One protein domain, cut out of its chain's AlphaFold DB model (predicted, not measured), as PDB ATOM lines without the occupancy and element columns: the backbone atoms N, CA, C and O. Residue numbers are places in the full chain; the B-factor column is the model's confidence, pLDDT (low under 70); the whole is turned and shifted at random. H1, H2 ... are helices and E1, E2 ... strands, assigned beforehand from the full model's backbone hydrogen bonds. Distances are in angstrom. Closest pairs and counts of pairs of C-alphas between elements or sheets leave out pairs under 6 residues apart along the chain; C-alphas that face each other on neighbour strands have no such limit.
ATOM      1  N   ARG A  21       8.422 -11.964 -10.537       87.94
ATOM      2  CA  ARG A  21       8.074 -10.988  -9.489       87.94
ATOM      3  C   ARG A  21       8.848 -11.303  -8.216       87.94
ATOM      4  O   ARG A  21       8.737 -12.427  -7.729       87.94
ATOM      5  N   TRP A  22       9.568 -10.326  -7.671       85.06
ATOM      6  CA  TRP A  22      10.425 -10.504  -6.497       85.06
ATOM      7  C   TRP A  22      10.269  -9.366  -5.503       85.06
ATOM      8  O   TRP A  22      10.163  -8.210  -5.902       85.06
ATOM      9  N   TYR A  23      10.300  -9.688  -4.210       84.69
ATOM     10  CA  TYR A  23      10.386  -8.669  -3.170       84.69
ATOM     11  C   TYR A  23      11.729  -7.948  -3.224       84.69
ATOM     12  O   TYR A  23      12.780  -8.579  -3.368       84.69
ATOM     13  N   ALA A  24      11.682  -6.620  -3.117       81.19
ATOM     14  CA  ALA A  24      12.877  -5.792  -3.077       81.19
ATOM     15  C   ALA A  24      13.805  -6.243  -1.934       81.19
ATOM     16  O   ALA A  24      13.348  -6.543  -0.831       81.19
ATOM     17  N   GLY A  25      15.101  -6.346  -2.218       70.31
ATOM     18  CA  GLY A  25      16.123  -6.831  -1.288       70.31
ATOM     19  C   GLY A  25      16.207  -8.356  -1.139       70.31
ATOM     20  O   GLY A  25      17.126  -8.838  -0.480       70.31
ATOM     21  N   GLN A  26      15.304  -9.141  -1.748       72.81
ATOM     22  CA  GLN A  26      15.377 -10.609  -1.722       72.81
ATOM     23  C   GLN A  26      16.066 -11.203  -2.954       72.81
ATOM     24  O   GLN A  26      15.736 -10.869  -4.094       72.81
ATOM     25  N   GLY A  27      16.932 -12.191  -2.725       64.75
ATOM     26  CA  GLY A  27      17.577 -13.001  -3.762       64.75
ATOM     27  C   GLY A  27      19.086 -12.775  -3.851       64.75
ATOM     28  O   GLY A  27      19.602 -11.745  -3.428       64.75
ATOM     29  N   ALA A  28      19.795 -13.766  -4.394       64.12
ATOM     30  CA  ALA A  28      21.222 -13.656  -4.677       64.12
ATOM     31  C   ALA A  28      21.480 -12.687  -5.853       64.12
ATOM     32  O   ALA A  28      20.575 -12.476  -6.674       64.12
ATOM     33  N   PRO A  29      22.702 -12.129  -5.968       75.12
ATOM     34  CA  PRO A  29      23.122 -11.406  -7.162       75.12
ATOM     35  C   PRO A  29      22.849 -12.238  -8.418       75.12
ATOM     36  O   PRO A  29      23.084 -13.447  -8.448       75.12
ATOM     37  N   GLN A  30      22.322 -11.599  -9.456       79.06
ATOM     38  CA  GLN A  30      22.052 -12.246 -10.730       79.06
ATOM     39  C   GLN A  30      23.333 -12.287 -11.563       79.06
ATOM     40  O   GLN A  30      24.043 -11.291 -11.669       79.06
ATOM     41  N   GLU A  31      23.596 -13.414 -12.226       74.31
ATOM     42  CA  GLU A  31      24.710 -13.509 -13.183       74.31
ATOM     43  C   GLU A  31      24.509 -12.600 -14.407       74.31
ATOM     44  O   GLU A  31      25.476 -12.204 -15.060       74.31
ATOM     45  N   ARG A  32      23.250 -12.288 -14.750       82.50
ATOM     46  CA  ARG A  32      22.856 -11.421 -15.871       82.50
ATOM     47  C   ARG A  32      21.577 -10.664 -15.526       82.50
ATOM     48  O   ARG A  32      20.698 -11.236 -14.892       82.50
ATOM     49  N   ALA A  33      21.446  -9.429 -16.008       85.88
ATOM     50  CA  ALA A  33      20.228  -8.639 -15.845       85.88
ATOM     51  C   ALA A  33      19.031  -9.300 -16.555       85.88
ATOM     52  O   ALA A  33      19.081  -9.583 -17.756       85.88
ATOM     53  N   LEU A  34      17.945  -9.522 -15.815       87.25
ATOM     54  CA  LEU A  34      16.697 -10.113 -16.307       87.25
ATOM     55  C   LEU A  34      15.532  -9.149 -16.099       87.25
ATOM     56  O   LEU A  34      15.510  -8.421 -15.117       87.25
ATOM     57  N   ASN A  35      14.524  -9.172 -16.973       89.81
ATOM     58  CA  ASN A  35      13.294  -8.412 -16.731       89.81
ATOM     59  C   ASN A  35      12.580  -8.971 -15.492       89.81
ATOM     60  O   ASN A  35      12.238 -10.158 -15.457       89.81
ATOM     61  N   TYR A  36      12.324  -8.120 -14.500       90.69
ATOM     62  CA  TYR A  36      11.595  -8.508 -13.294       90.69
ATOM     63  C   TYR A  36      10.655  -7.397 -12.823       90.69
ATOM     64  O   TYR A  36      10.758  -6.245 -13.247       90.69
ATOM     65  N   THR A  37       9.713  -7.751 -11.954       90.88
ATOM     66  CA  THR A  37       8.880  -6.789 -11.227       90.88
ATOM     67  C   THR A  37       9.356  -6.716  -9.783       90.88
ATOM     68  O   THR A  37       9.263  -7.711  -9.060       90.88
ATOM     69  N   ALA A  38       9.836  -5.545  -9.366       89.56
ATOM     70  CA  ALA A  38      10.173  -5.248  -7.982       89.56
ATOM     71  C   ALA A  38       8.886  -5.064  -7.169       89.56
ATOM     72  O   ALA A  38       8.029  -4.256  -7.533       89.56
ATOM     73  N   LEU A  39       8.746  -5.825  -6.087       87.25
ATOM     74  CA  LEU A  39       7.624  -5.770  -5.157       87.25
ATOM     75  C   LEU A  39       8.076  -5.086  -3.867       87.25
ATOM     76  O   LEU A  39       9.005  -5.553  -3.209       87.25
ATOM     77  N   LEU A  40       7.406  -4.000  -3.498       88.00
ATOM     78  CA  LEU A  40       7.715  -3.190  -2.320       88.00
ATOM     79  C   LEU A  40       6.494  -3.152  -1.403       88.00
ATOM     80  O   LEU A  40       5.592  -2.343  -1.644       88.00
ATOM     81  N   PRO A  41       6.422  -4.044  -0.400       86.94
ATOM     82  CA  PRO A  41       5.390  -3.992   0.624       86.94
ATOM     83  C   PRO A  41       5.498  -2.700   1.426       86.94
ATOM     84  O   PRO A  41       6.596  -2.312   1.822       86.94
ATOM     85  N   ALA A  42       4.365  -2.044   1.647       83.25
ATOM     86  CA  ALA A  42       4.293  -0.812   2.417       83.25
ATOM     87  C   ALA A  42       2.936  -0.726   3.119       83.25
ATOM     88  O   ALA A  42       1.898  -0.851   2.461       83.25
ATOM     89  N   ASP A  43       2.964  -0.497   4.434       83.44
ATOM     90  CA  ASP A  43       1.757  -0.383   5.264       83.44
ATOM     91  C   ASP A  43       0.955   0.888   4.943       83.44
ATOM     92  O   ASP A  43      -0.271   0.858   4.981       83.44
ATOM     93  N   ASP A  44       1.650   1.953   4.526       86.94
ATOM     94  CA  ASP A  44       1.091   3.250   4.133       86.94
ATOM     95  C   ASP A  44       1.677   3.734   2.794       86.94
ATOM     96  O   ASP A  44       2.689   3.222   2.304       86.94
ATOM     97  N   GLU A  45       1.054   4.756   2.199       87.06
ATOM     98  CA  GLU A  45       1.539   5.388   0.971       87.06
ATOM     99  C   GLU A  45       2.870   6.129   1.208       87.06
ATOM    100  O   GLU A  45       2.989   7.013   2.056       87.06
ATOM    101  N   TRP A  46       3.896   5.767   0.437       87.25
ATOM    102  CA  TRP A  46       5.217   6.393   0.433       87.25
ATOM    103  C   TRP A  46       5.321   7.506  -0.612       87.25
ATOM    104  O   TRP A  46       4.663   7.483  -1.655       87.25
ATOM    105  N   SER A  47       6.235   8.453  -0.374       88.81
ATOM    106  CA  SER A  47       6.596   9.448  -1.383       88.81
ATOM    107  C   SER A  47       7.196   8.779  -2.627       88.81
ATOM    108  O   SER A  47       7.874   7.749  -2.545       88.81
ATOM    109  N   ARG A  48       6.990   9.401  -3.795       86.88
ATOM    110  CA  ARG A  48       7.575   8.954  -5.071       86.88
ATOM    111  C   ARG A  48       9.085   8.735  -4.958       86.88
ATOM    112  O   ARG A  48       9.583   7.723  -5.445       86.88
ATOM    113  N   ASP A  49       9.781   9.652  -4.298       83.38
ATOM    114  CA  ASP A  49      11.237   9.612  -4.170       83.38
ATOM    115  C   ASP A  49      11.704   8.399  -3.362       83.38
ATOM    116  O   ASP A  49      12.635   7.711  -3.778       83.38
ATOM    117  N   ASN A  50      11.003   8.057  -2.277       86.12
ATOM    118  CA  ASN A  50      11.326   6.884  -1.461       86.12
ATOM    119  C   ASN A  50      11.124   5.579  -2.239       86.12
ATOM    120  O   ASN A  50      11.960   4.677  -2.175       86.12
ATOM    121  N   VAL A  51      10.039   5.488  -3.014       82.00
ATOM    122  CA  VAL A  51       9.756   4.312  -3.846       82.00
ATOM    123  C   VAL A  51      10.805   4.166  -4.952       82.00
ATOM    124  O   VAL A  51      11.357   3.081  -5.127       82.00
ATOM    125  N   LEU A  52      11.133   5.247  -5.670       86.81
ATOM    126  CA  LEU A  52      12.160   5.228  -6.720       86.81
ATOM    127  C   LEU A  52      13.532   4.853  -6.163       86.81
ATOM    128  O   LEU A  52      14.229   4.024  -6.747       86.81
ATOM    129  N   ARG A  53      13.891   5.413  -5.010       87.56
ATOM    130  CA  ARG A  53      15.133   5.097  -4.309       87.56
ATOM    131  C   ARG A  53      15.236   3.619  -3.949       87.56
ATOM    132  O   ARG A  53      16.269   3.009  -4.213       87.56
ATOM    133  N   ALA A  54      14.167   3.026  -3.424       85.06
ATOM    134  CA  ALA A  54      14.142   1.606  -3.091       85.06
ATOM    135  C   ALA A  54      14.257   0.701  -4.338       85.06
ATOM    136  O   ALA A  54      14.957  -0.309  -4.303       85.06
ATOM    137  N   ILE A  55      13.636   1.086  -5.460       87.06
ATOM    138  CA  ILE A  55      13.719   0.346  -6.734       87.06
ATOM    139  C   ILE A  55      15.128   0.405  -7.322       87.06
ATOM    140  O   ILE A  55      15.657  -0.613  -7.767       87.06
ATOM    141  N   VAL A  56      15.745   1.588  -7.331       88.00
ATOM    142  CA  VAL A  56      17.113   1.764  -7.834       88.00
ATOM    143  C   VAL A  56      18.100   0.983  -6.966       88.00
ATOM    144  O   VAL A  56      18.960   0.292  -7.508       88.00
ATOM    145  N   ALA A  57      17.939   1.015  -5.639       84.19
ATOM    146  CA  ALA A  57      18.760   0.228  -4.724       84.19
ATOM    147  C   ALA A  57      18.630  -1.287  -4.973       84.19
ATOM    148  O   ALA A  57      19.649  -1.967  -5.085       84.19
ATOM    149  N   ASP A  58      17.408  -1.811  -5.137       85.25
ATOM    150  CA  ASP A  58      17.172  -3.229  -5.454       85.25
ATOM    151  C   ASP A  58      17.800  -3.629  -6.800       85.25
ATOM    152  O   ASP A  58      18.468  -4.660  -6.904       85.25
ATOM    153  N   ALA A  59      17.658  -2.786  -7.828       88.38
ATOM    154  CA  ALA A  59      18.248  -3.023  -9.141       88.38
ATOM    155  C   ALA A  59      19.783  -3.078  -9.094       88.38
ATOM    156  O   ALA A  59      20.375  -3.979  -9.693       88.38
ATOM    157  N   LEU A  60      20.426  -2.157  -8.373       84.88
ATOM    158  CA  LEU A  60      21.880  -2.154  -8.195       84.88
ATOM    159  C   LEU A  60      22.341  -3.385  -7.402       84.88
ATOM    160  O   LEU A  60      23.225  -4.113  -7.861       84.88
ATOM    161  N   GLN A  61      21.683  -3.686  -6.278       83.75
ATOM    162  CA  GLN A  61      22.027  -4.823  -5.422       83.75
ATOM    163  C   GLN A  61      21.943  -6.153  -6.180       83.75
ATOM    164  O   GLN A  61      22.854  -6.978  -6.099       83.75
ATOM    165  N   ARG A  62      20.888  -6.355  -6.978       83.31
ATOM    166  CA  ARG A  62      20.722  -7.553  -7.816       83.31
ATOM    167  C   ARG A  62      21.797  -7.697  -8.887       83.31
ATOM    168  O   ARG A  62      22.070  -8.817  -9.297       83.31
ATOM    169  N   ASN A  63      22.420  -6.602  -9.313       85.31
ATOM    170  CA  ASN A  63      23.554  -6.608 -10.239       85.31
ATOM    171  C   ASN A  63      24.909  -6.649  -9.505       85.31
ATOM    172  O   ASN A  63      25.947  -6.327 -10.085       85.31
ATOM    173  N   GLY A  64      24.907  -7.042  -8.224       78.56
ATOM    174  CA  GLY A  64      26.108  -7.184  -7.404       78.56
ATOM    175  C   GLY A  64      26.759  -5.850  -7.045       78.56
ATOM    176  O   GLY A  64      27.950  -5.813  -6.740       78.56
ATOM    177  N   GLN A  65      26.012  -4.748  -7.119       74.00
ATOM    178  CA  GLN A  65      26.512  -3.419  -6.801       74.00
ATOM    179  C   GLN A  65      25.817  -2.863  -5.578       74.00
ATOM    180  O   GLN A  65      24.604  -2.674  -5.555       74.00
ATOM    181  N   VAL A  66      26.617  -2.521  -4.579       69.88
ATOM    182  CA  VAL A  66      26.155  -1.746  -3.441       69.88
ATOM    183  C   VAL A  66      26.896  -0.419  -3.457       69.88
ATOM    184  O   VAL A  66      28.119  -0.385  -3.566       69.88
ATOM    185  N   VAL A  67      26.141   0.674  -3.429       67.12
ATOM    186  CA  VAL A  67      26.660   2.028  -3.635       67.12
ATOM    187  C   VAL A  67      26.431   2.881  -2.384       67.12
ATOM    188  O   VAL A  67      25.554   2.573  -1.576       67.12
ATOM    189  N   ASP A  68      27.252   3.913  -2.199       65.81
ATOM    190  CA  ASP A  68      27.062   4.934  -1.157       65.81
ATOM    191  C   ASP A  68      25.843   5.834  -1.438       65.81
ATOM    192  O   ASP A  68      25.311   5.825  -2.551       65.81
ATOM    193  N   GLU A  69      25.432   6.623  -0.435       67.62
ATOM    194  CA  GLU A  69      24.280   7.536  -0.522       67.62
ATOM    195  C   GLU A  69      24.353   8.475  -1.715       67.62
ATOM    196  O   GLU A  69      23.410   8.516  -2.497       67.62
ATOM    197  N   ASP A  70      25.458   9.203  -1.880       69.56
ATOM    198  CA  ASP A  70      25.538  10.214  -2.932       69.56
ATOM    199  C   ASP A  70      25.438   9.564  -4.318       69.56
ATOM    200  O   ASP A  70      24.781  10.083  -5.221       69.56
ATOM    201  N   THR A  71      26.070   8.394  -4.489       75.69
ATOM    202  CA  THR A  71      25.984   7.627  -5.736       75.69
ATOM    203  C   THR A  71      24.555   7.147  -5.964       75.69
ATOM    204  O   THR A  71      24.061   7.217  -7.091       75.69
ATOM    205  N   LEU A  72      23.871   6.666  -4.921       78.19
ATOM    206  CA  LEU A  72      22.472   6.253  -5.006       78.19
ATOM    207  C   LEU A  72      21.577   7.437  -5.384       78.19
ATOM    208  O   LEU A  72      20.786   7.319  -6.315       78.19
ATOM    209  N   GLU A  73      21.732   8.576  -4.716       81.75
ATOM    210  CA  GLU A  73      20.953   9.791  -4.946       81.75
ATOM    211  C   GLU A  73      21.166  10.332  -6.364       81.75
ATOM    212  O   GLU A  73      20.196  10.586  -7.080       81.75
ATOM    213  N   ALA A  74      22.415  10.400  -6.829       81.94
ATOM    214  CA  ALA A  74      22.733  10.779  -8.202       81.94
ATOM    215  C   ALA A  74      22.134   9.800  -9.225       81.94
ATOM    216  O   ALA A  74      21.596  10.216 -10.254       81.94
ATOM    217  N   THR A  75      22.181   8.496  -8.938       85.06
ATOM    218  CA  THR A  75      21.602   7.472  -9.818       85.06
ATOM    219  C   THR A  75      20.078   7.616  -9.876       85.06
ATOM    220  O   THR A  75      19.512   7.613 -10.969       85.06
ATOM    221  N   VAL A  76      19.411   7.825  -8.735       88.06
ATOM    222  CA  VAL A  76      17.966   8.096  -8.659       88.06
ATOM    223  C   VAL A  76      17.613   9.354  -9.450       88.06
ATOM    224  O   VAL A  76      16.708   9.305 -10.281       88.06
ATOM    225  N   ALA A  77      18.361  10.445  -9.264       89.75
ATOM    226  CA  ALA A  77      18.155  11.696  -9.985       89.75
ATOM    227  C   ALA A  77      18.279  11.520 -11.508       89.75
ATOM    228  O   ALA A  77      17.486  12.085 -12.261       89.75
ATOM    229  N   SER A  78      19.220  10.691 -11.977       91.50
ATOM    230  CA  SER A  78      19.414  10.450 -13.414       91.50
ATOM    231  C   SER A  78      18.217   9.769 -14.088       91.50
ATOM    232  O   SER A  78      17.964   9.995 -15.272       91.50
ATOM    233  N   VAL A  79      17.448   8.967 -13.343       88.69
ATOM    234  CA  VAL A  79      16.275   8.254 -13.874       88.69
ATOM    235  C   VAL A  79      14.941   8.903 -13.523       88.69
ATOM    236  O   VAL A  79      13.955   8.626 -14.210       88.69
ATOM    237  N   SER A  80      14.891   9.755 -12.497       89.88
ATOM    238  CA  SER A  80      13.680  10.464 -12.066       89.88
ATOM    239  C   SER A  80      13.500  11.835 -12.728       89.88
ATOM    240  O   SER A  80      12.364  12.303 -12.833       89.88
ATOM    241  N   ALA A  81      14.583  12.464 -13.204       86.94
ATOM    242  CA  ALA A  81      14.545  13.758 -13.886       86.94
ATOM    243  C   ALA A  81      13.662  13.737 -15.154       86.94
ATOM    244  O   ALA A  81      13.475  12.678 -15.755       86.94
ATOM    245  N   PRO A  82      13.131  14.888 -15.617       84.88
ATOM    246  CA  PRO A  82      12.336  14.954 -16.845       84.88
ATOM    247  C   PRO A  82      13.058  14.320 -18.046       84.88
ATOM    248  O   PRO A  82      14.149  14.742 -18.416       84.88
ATOM    249  N   GLY A  83      12.441  13.302 -18.655       82.38
ATOM    250  CA  GLY A  83      13.035  12.515 -19.748       82.38
ATOM    251  C   GLY A  83      13.833  11.282 -19.300       82.38
ATOM    252  O   GLY A  83      14.230  10.484 -20.146       82.38
ATOM    253  N   GLY A  84      14.027  11.089 -17.994       85.88
ATOM    254  CA  GLY A  84      14.614   9.889 -17.405       85.88
ATOM    255  C   GLY A  84      13.703   8.664 -17.527       85.88
ATOM    256  O   GLY A  84      12.479   8.773 -17.638       85.88
ATOM    257  N   ALA A  85      14.303   7.473 -17.487       87.06
ATOM    258  CA  ALA A  85      13.610   6.209 -17.750       87.06
ATOM    259  C   ALA A  85      12.461   5.898 -16.772       87.06
ATOM    260  O   ALA A  85      11.544   5.162 -17.129       87.06
ATOM    261  N   LEU A  86      12.498   6.459 -15.557       88.12
ATOM    262  CA  LEU A  86      11.456   6.298 -14.542       88.12
ATOM    263  C   LEU A  86      10.633   7.574 -14.310       88.12
ATOM    264  O   LEU A  86       9.756   7.591 -13.445       88.12
ATOM    265  N   ALA A  87      10.856   8.635 -15.092       87.44
ATOM    266  CA  ALA A  87      10.221   9.937 -14.892       87.44
ATOM    267  C   ALA A  87       8.688   9.861 -14.947       87.44
ATOM    268  O   ALA A  87       8.009  10.469 -14.123       87.44
ATOM    269  N   GLN A  88       8.146   9.063 -15.872       86.00
ATOM    270  CA  GLN A  88       6.702   8.898 -16.078       86.00
ATOM    271  C   GLN A  88       6.139   7.596 -15.492       86.00
ATOM    272  O   GLN A  88       4.968   7.281 -15.697       86.00
ATOM    273  N   THR A  89       6.944   6.829 -14.751       87.44
ATOM    274  CA  THR A  89       6.481   5.568 -14.163       87.44
ATOM    275  C   THR A  89       5.383   5.841 -13.144       87.44
ATOM    276  O   THR A  89       5.598   6.576 -12.173       87.44
ATOM    277  N   ALA A  90       4.207   5.254 -13.361       84.94
ATOM    278  CA  ALA A  90       3.094   5.329 -12.428       84.94
ATOM    279  C   ALA A  90       3.400   4.478 -11.186       84.94
ATOM    280  O   ALA A  90       3.594   3.268 -11.284       84.94
ATOM    281  N   LEU A  91       3.438   5.117 -10.017       90.06
ATOM    282  CA  LEU A  91       3.671   4.461  -8.732       90.06
ATOM    283  C   LEU A  91       2.362   4.485  -7.954       90.06
ATOM    284  O   LEU A  91       2.031   5.478  -7.319       90.06
ATOM    285  N   THR A  92       1.582   3.416  -8.074       88.81
ATOM    286  CA  THR A  92       0.275   3.321  -7.418       88.81
ATOM    287  C   THR A  92       0.369   2.404  -6.211       88.81
ATOM    288  O   THR A  92       0.643   1.209  -6.368       88.81
ATOM    289  N   TRP A  93       0.091   2.960  -5.033       91.50
ATOM    290  CA  TRP A  93      -0.101   2.182  -3.818       91.50
ATOM    291  C   TRP A  93      -1.449   1.460  -3.892       91.50
ATOM    292  O   TRP A  93      -2.503   2.090  -3.979       91.50
ATOM    293  N   LYS A  94      -1.416   0.127  -3.975       90.81
ATOM    294  CA  LYS A  94      -2.616  -0.719  -4.047       90.81
ATOM    295  C   LYS A  94      -2.290  -2.162  -3.681       90.81
ATOM    296  O   LYS A  94      -1.132  -2.526  -3.487       90.81
ATOM    297  N   LEU A  95      -3.318  -3.002  -3.638       90.69
ATOM    298  CA  LEU A  95      -3.151  -4.445  -3.532       90.69
ATOM    299  C   LEU A  95      -2.567  -5.011  -4.840       90.69
ATOM    300  O   LEU A  95      -3.168  -4.881  -5.910       90.69
ATOM    301  N   HIS A  96      -1.411  -5.667  -4.748       88.25
ATOM    302  CA  HIS A  96      -0.727  -6.328  -5.860       88.25
ATOM    303  C   HIS A  96      -0.606  -7.842  -5.623       88.25
ATOM    304  O   HIS A  96      -0.538  -8.287  -4.476       88.25
ATOM    305  N   PRO A  97      -0.523  -8.662  -6.688       86.31
ATOM    306  CA  PRO A  97      -0.162 -10.073  -6.561       86.31
ATOM    307  C   PRO A  97       1.229 -10.245  -5.935       86.31
ATOM    308  O   PRO A  97       2.142  -9.484  -6.273       86.31
ATOM    309  N   GLY A  98       1.402 -11.257  -5.079       82.75
ATOM    310  CA  GLY A  98       2.681 -11.574  -4.436       82.75
ATOM    311  C   GLY A  98       3.770 -12.061  -5.398       82.75
ATOM    312  O   GLY A  98       3.601 -12.077  -6.622       82.75
ATOM    313  N   GLU A  99       4.916 -12.439  -4.832       83.94
ATOM    314  CA  GLU A  99       6.061 -12.963  -5.587       83.94
ATOM    315  C   GLU A  99       5.736 -14.249  -6.359       83.94
ATOM    316  O   GLU A  99       4.825 -15.008  -6.009       83.94
ATOM    317  N   THR A 100       6.523 -14.515  -7.400       81.88
ATOM    318  CA  THR A 100       6.463 -15.781  -8.132       81.88
ATOM    319  C   THR A 100       7.296 -16.829  -7.399       81.88
ATOM    320  O   THR A 100       8.528 -16.773  -7.420       81.88
ATOM    321  N   ARG A 101       6.636 -17.809  -6.777       77.94
ATOM    322  CA  ARG A 101       7.307 -18.927  -6.106       77.94
ATOM    323  C   ARG A 101       7.978 -19.864  -7.109       77.94
ATOM    324  O   ARG A 101       7.647 -19.889  -8.296       77.94
ATOM    325  N   ALA A 102       8.914 -20.674  -6.615       70.19
ATOM    326  CA  ALA A 102       9.635 -21.665  -7.416       70.19
ATOM    327  C   ALA A 102       8.713 -22.720  -8.067       70.19
ATOM    328  O   ALA A 102       9.059 -23.264  -9.110       70.19
ATOM    329  N   ASP A 103       7.536 -22.968  -7.487       72.31
ATOM    330  CA  ASP A 103       6.498 -23.870  -8.005       72.31
ATOM    331  C   ASP A 103       5.560 -23.203  -9.038       72.31
ATOM    332  O   ASP A 103       4.590 -23.814  -9.484       72.31
ATOM    333  N   GLY A 104       5.827 -21.947  -9.413       66.38
ATOM    334  CA  GLY A 104       5.037 -21.174 -10.372       66.38
ATOM    335  C   GLY A 104       3.762 -20.549  -9.798       66.38
ATOM    336  O   GLY A 104       3.049 -19.858 -10.527       66.38
ATOM    337  N   ARG A 105       3.458 -20.747  -8.506       73.00
ATOM    338  CA  ARG A 105       2.309 -20.110  -7.845       73.00
ATOM    339  C   ARG A 105       2.674 -18.712  -7.348       73.00
ATOM    340  O   ARG A 105       3.820 -18.435  -7.001       73.00
ATOM    341  N   ALA A 106       1.686 -17.822  -7.290       73.19
ATOM    342  CA  ALA A 106       1.862 -16.523  -6.650       73.19
ATOM    343  C   ALA A 106       1.737 -16.663  -5.124       73.19
ATOM    344  O   ALA A 106       0.826 -17.334  -4.632       73.19
ATOM    345  N   SER A 107       2.635 -16.019  -4.377       80.94
ATOM    346  CA  SER A 107       2.455 -15.785  -2.938       80.94
ATOM    347  C   SER A 107       1.208 -14.916  -2.675       80.94
ATOM    348  O   SER A 107       0.710 -14.266  -3.604       80.94
ATOM    349  N   PRO A 108       0.682 -14.898  -1.429       83.50
ATOM    350  CA  PRO A 108      -0.459 -14.061  -1.067       83.50
ATOM    351  C   PRO A 108      -0.287 -12.608  -1.536       83.50
ATOM    352  O   PRO A 108       0.840 -12.105  -1.566       83.50
ATOM    353  N   PRO A 109      -1.383 -11.938  -1.934       86.38
ATOM    354  CA  PRO A 109      -1.310 -10.556  -2.375       86.38
ATOM    355  C   PRO A 109      -0.851  -9.653  -1.224       86.38
ATOM    356  O   PRO A 109      -1.106  -9.943  -0.056       86.38
ATOM    357  N   PHE A 110      -0.186  -8.553  -1.561       87.81
ATOM    358  CA  PHE A 110       0.349  -7.593  -0.596       87.81
ATOM    359  C   PHE A 110      -0.078  -6.170  -0.971       87.81
ATOM    360  O   PHE A 110      -0.309  -5.881  -2.148       87.81
ATOM    361  N   HIS A 111      -0.199  -5.285   0.019       90.19
ATOM    362  CA  HIS A 111      -0.380  -3.849  -0.219       90.19
ATOM    363  C   HIS A 111       0.981  -3.175  -0.390       90.19
ATOM    364  O   HIS A 111       1.906  -3.430   0.381       90.19
ATOM    365  N   GLY A 112       1.116  -2.351  -1.427       91.88
ATOM    366  CA  GLY A 112       2.350  -1.619  -1.686       91.88
ATOM    367  C   GLY A 112       2.515  -1.237  -3.151       91.88
ATOM    368  O   GLY A 112       1.546  -0.884  -3.828       91.88
ATOM    369  N   TYR A 113       3.747  -1.330  -3.646       90.69
ATOM    370  CA  TYR A 113       4.116  -0.969  -5.014       90.69
ATOM    371  C   TYR A 113       4.635  -2.179  -5.789       90.69
ATOM    372  O   TYR A 113       5.299  -3.061  -5.244       90.69
ATOM    373  N   ALA A 114       4.353  -2.197  -7.090       91.06
ATOM    374  CA  ALA A 114       4.933  -3.142  -8.031       91.06
ATOM    375  C   ALA A 114       5.450  -2.361  -9.238       91.06
ATOM    376  O   ALA A 114       4.665  -1.683  -9.904       91.06
ATOM    377  N   VAL A 115       6.753  -2.442  -9.505       90.94
ATOM    378  CA  VAL A 115       7.390  -1.688 -10.592       90.94
ATOM    379  C   VAL A 115       8.175  -2.620 -11.491       90.94
ATOM    380  O   VAL A 115       8.957  -3.445 -11.025       90.94
ATOM    381  N   GLU A 116       7.945  -2.504 -12.794       91.38
ATOM    382  CA  GLU A 116       8.714  -3.241 -13.789       91.38
ATOM    383  C   GLU A 116      10.108  -2.639 -13.921       91.38
ATOM    384  O   GLU A 116      10.271  -1.431 -14.097       91.38
ATOM    385  N   VAL A 117      11.113  -3.505 -13.851       91.44
ATOM    386  CA  VAL A 117      12.519  -3.139 -13.962       91.44
ATOM    387  C   VAL A 117      13.122  -3.902 -15.147       91.44
ATOM    388  O   VAL A 117      13.594  -5.036 -15.003       91.44
ATOM    389  N   PRO A 118      13.099  -3.303 -16.351       92.19
ATOM    390  CA  PRO A 118      13.705  -3.886 -17.542       92.19
ATOM    391  C   PRO A 118      15.211  -4.147 -17.388       92.19
ATOM    392  O   PRO A 118      15.920  -3.396 -16.717       92.19
ATOM    393  N   ALA A 119      15.732  -5.176 -18.056       90.19
ATOM    394  CA  ALA A 119      17.152  -5.529 -18.008       90.19
ATOM    395  C   ALA A 119      18.067  -4.410 -18.546       90.19
ATOM    396  O   ALA A 119      19.139  -4.159 -18.001       90.19
ATOM    397  N   ASN A 120      17.636  -3.689 -19.586       91.62
ATOM    398  CA  ASN A 120      18.368  -2.532 -20.110       91.62
ATOM    399  C   ASN A 120      18.427  -1.381 -19.095       91.62
ATOM    400  O   ASN A 120      19.474  -0.753 -18.963       91.62
ATOM    401  N   LEU A 121      17.343  -1.144 -18.345       92.44
ATOM    402  CA  LEU A 121      17.329  -0.146 -17.278       92.44
ATOM    403  C   LEU A 121      18.337  -0.517 -16.184       92.44
ATOM    404  O   LEU A 121      19.145   0.322 -15.802       92.44
ATOM    405  N   GLN A 122      18.360  -1.777 -15.746       92.31
ATOM    406  CA  GLN A 122      19.321  -2.261 -14.745       92.31
ATOM    407  C   GLN A 122      20.768  -2.038 -15.175       92.31
ATOM    408  O   GLN A 122      21.557  -1.493 -14.408       92.31
ATOM    409  N   ASN A 123      21.097  -2.403 -16.417       91.50
ATOM    410  CA  ASN A 123      22.436  -2.189 -16.959       91.50
ATOM    411  C   ASN A 123      22.794  -0.699 -16.987       91.50
ATOM    412  O   ASN A 123      23.892  -0.334 -16.576       91.50
ATOM    413  N   SER A 124      21.859   0.164 -17.402       92.12
ATOM    414  CA  SER A 124      22.097   1.612 -17.443       92.12
ATOM    415  C   SER A 124      22.290   2.225 -16.050       92.12
ATOM    416  O   SER A 124      23.194   3.033 -15.867       92.12
ATOM    417  N   LEU A 125      21.512   1.790 -15.049       92.12
ATOM    418  CA  LEU A 125      21.684   2.182 -13.646       92.12
ATOM    419  C   LEU A 125      23.057   1.746 -13.127       92.12
ATOM    420  O   LEU A 125      23.781   2.539 -12.527       92.12
ATOM    421  N   ALA A 126      23.432   0.495 -13.399       90.06
ATOM    422  CA  ALA A 126      24.688  -0.084 -12.949       90.06
ATOM    423  C   ALA A 126      25.919   0.615 -13.544       90.06
ATOM    424  O   ALA A 126      26.925   0.832 -12.856       90.06
ATOM    425  N   GLU A 127      25.846   0.957 -14.831       91.19
ATOM    426  CA  GLU A 127      26.873   1.691 -15.566       91.19
ATOM    427  C   GLU A 127      26.965   3.150 -15.114       91.19
ATOM    428  O   GLU A 127      28.071   3.643 -14.869       91.19
ATOM    429  N   TYR A 128      25.823   3.821 -14.930       92.06
ATOM    430  CA  TYR A 128      25.780   5.187 -14.413       92.06
ATOM    431  C   TYR A 128      26.421   5.258 -13.029       92.06
ATOM    432  O   TYR A 128      27.341   6.046 -12.819       92.06
ATOM    433  N   ALA A 129      26.013   4.376 -12.113       85.19
ATOM    434  CA  ALA A 129      26.552   4.330 -10.761       85.19
ATOM    435  C   ALA A 129      28.070   4.084 -10.749       85.19
ATOM    436  O   ALA A 129      28.797   4.761 -10.024       85.19
ATOM    437  N   LYS A 130      28.577   3.169 -11.594       85.81
ATOM    438  CA  LYS A 130      30.026   2.938 -11.791       85.81
ATOM    439  C   LYS A 130      30.750   4.192 -12.271       85.81
ATOM    440  O   LYS A 130      31.804   4.532 -11.740       85.81
ATOM    441  N   THR A 131      30.195   4.852 -13.280       87.69
ATOM    442  CA  THR A 131      30.816   6.013 -13.922       87.69
ATOM    443  C   THR A 131      30.835   7.212 -12.984       87.69
ATOM    444  O   THR A 131      31.878   7.839 -12.814       87.69
ATOM    445  N   TRP A 132      29.709   7.493 -12.327       85.81
ATOM    446  CA  TRP A 132      29.579   8.575 -11.357       85.81
ATOM    447  C   TRP A 132      30.523   8.371 -10.171       85.81
ATOM    448  O   TRP A 132      31.287   9.266  -9.822       85.81
ATOM    449  N   SER A 133      30.541   7.153  -9.622       77.44
ATOM    450  CA  SER A 133      31.470   6.729  -8.572       77.44
ATOM    451  C   SER A 133      32.927   6.997  -8.962       77.44
ATOM    452  O   SER A 133      33.638   7.688  -8.237       77.44
ATOM    453  N   ALA A 134      33.351   6.533 -10.143       79.88
ATOM    454  CA  ALA A 134      34.717   6.716 -10.626       79.88
ATOM    455  C   ALA A 134      35.080   8.195 -10.851       79.88
ATOM    456  O   ALA A 134      36.209   8.601 -10.582       79.88
ATOM    457  N   GLN A 135      34.135   9.008 -11.332       80.44
ATOM    458  CA  GLN A 135      34.331  10.448 -11.520       80.44
ATOM    459  C   GLN A 135      34.442  11.193 -10.190       80.44
ATOM    460  O   GLN A 135      35.320  12.043 -10.047       80.44
ATOM    461  N   ARG A 136      33.598  10.859  -9.206       71.88
ATOM    462  CA  ARG A 136      33.690  11.434  -7.862       71.88
ATOM    463  C   ARG A 136      35.016  11.069  -7.203       71.88
ATOM    464  O   ARG A 136      35.660  11.938  -6.629       71.88
ATOM    465  N   ASP A 137      35.445   9.816  -7.323       64.88
ATOM    466  CA  ASP A 137      36.693   9.334  -6.720       64.88
ATOM    467  C   ASP A 137      37.946   9.973  -7.333       64.88
ATOM    468  O   ASP A 137      38.992  10.036  -6.685       64.88
ATOM    469  N   ALA A 138      37.849  10.453  -8.575       72.62
ATOM    470  CA  ALA A 138      38.894  11.239  -9.219       72.62
ATOM    471  C   ALA A 138      38.940  12.701  -8.727       72.62
ATOM    472  O   ALA A 138      39.905  13.413  -9.016       72.62
ATOM    473  N   GLY A 139      37.914  13.159  -8.002       61.19
ATOM    474  CA  GLY A 139      37.834  14.493  -7.416       61.19
ATOM    475  C   GLY A 139      38.589  14.624  -6.083       61.19
ATOM    476  O   GLY A 139      38.824  13.632  -5.390       61.19
TER     477      GLY A 139
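Overview. This is residues 21 to 139 of the 596 residues of an uncharacterized protein of Lysobacter sp. Root96 (UniProt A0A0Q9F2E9). A small, twisted four-stranded sheet has helix H1 slanting over one face at E2 and E4, and H2 and H3 pack on H1 beyond the sheet, the three helices crossing one another. The long loop of the E3-E4 hairpin, residues 97 to 109, reaches to one end of the elongated shape, and H3 runs to the opposite end. The printed part has 119 residues, with three named helices and four named strands in the order E1 E2 H1 H2 E3 E4 H3. The class is mixed, helices and strands; the mixed sheet has the order E1 E2 E4 E3. The whole is compact, with a radius of gyration of the C-alphas of 14.5 A and spans of 48 by 31 by 22 A.

Arrangement. Edge strand E1, residues 21 to 23, is the parallel neighbour of E2, residues 36 to 41, with N 22 and O 37 3.0 A apart. E2 is antiparallel to E4, residues 110 to 117, with N 38 and O 115 2.8 A apart. E4 and edge strand E3, residues 94 to 96, form an antiparallel hairpin, with N 96 and O 110 2.8 A apart. E4 bends by 54 degrees at residue 113; its pairing is staggered, with E3 over residues 110 to 112 and with E2 over 112 to 117. The sheet is only just strongly twisted, its C-alphas up to 4.3 A off the best plane. H1, residues 48 to 62, is on one face, giving two layers, at a height over the sheet of 9.8 A; it lies over E2 and E4, slantwise at 52 degrees to E2 on the local plane. The closest C-alphas of H1 and E2 are those of Ile 55 and Ala 38, 6.7 A apart. H2, residues 69 to 80, is not on the sheet; residues 52 to 57 of H1 touch it, closest at the C-alphas of Arg 53 and Val 76, 6.0 A, opposite ways at a steep tilt of 69 degrees, only just short of about perpendicular. E2, H1, H2 and E3 make a split strand-helix-strand unit, two same-way strands with E4 between them, its crossover right-handed. H3, residues 119 to 137, touches H1 about perpendicular at 89 degrees, the C-alphas of Gln 122 and Ala 59 closest at 5.8 A. In H1, H2 and H3 every O i to N i+4 pair is within hydrogen-bond range.

Along the chain. E1 begins at C-alpha 21 (8.074, -10.988, -9.489). H1 is 21.3 A long, E4 18.6 A and H3 27.0 A, ending at C-alpha 137 (36.693, 9.334, -6.720).

Size, cuts and confidence. The farthest C-alphas, Arg 105 and Gly 139, are 49.6 A apart. The printed part has no cut. The links E1 to E2, H2 to E3 and E3 to E4 are long. The model's pLDDT is under 70 at residues 27 to 28, 66 to 70, 104, 137 and 139.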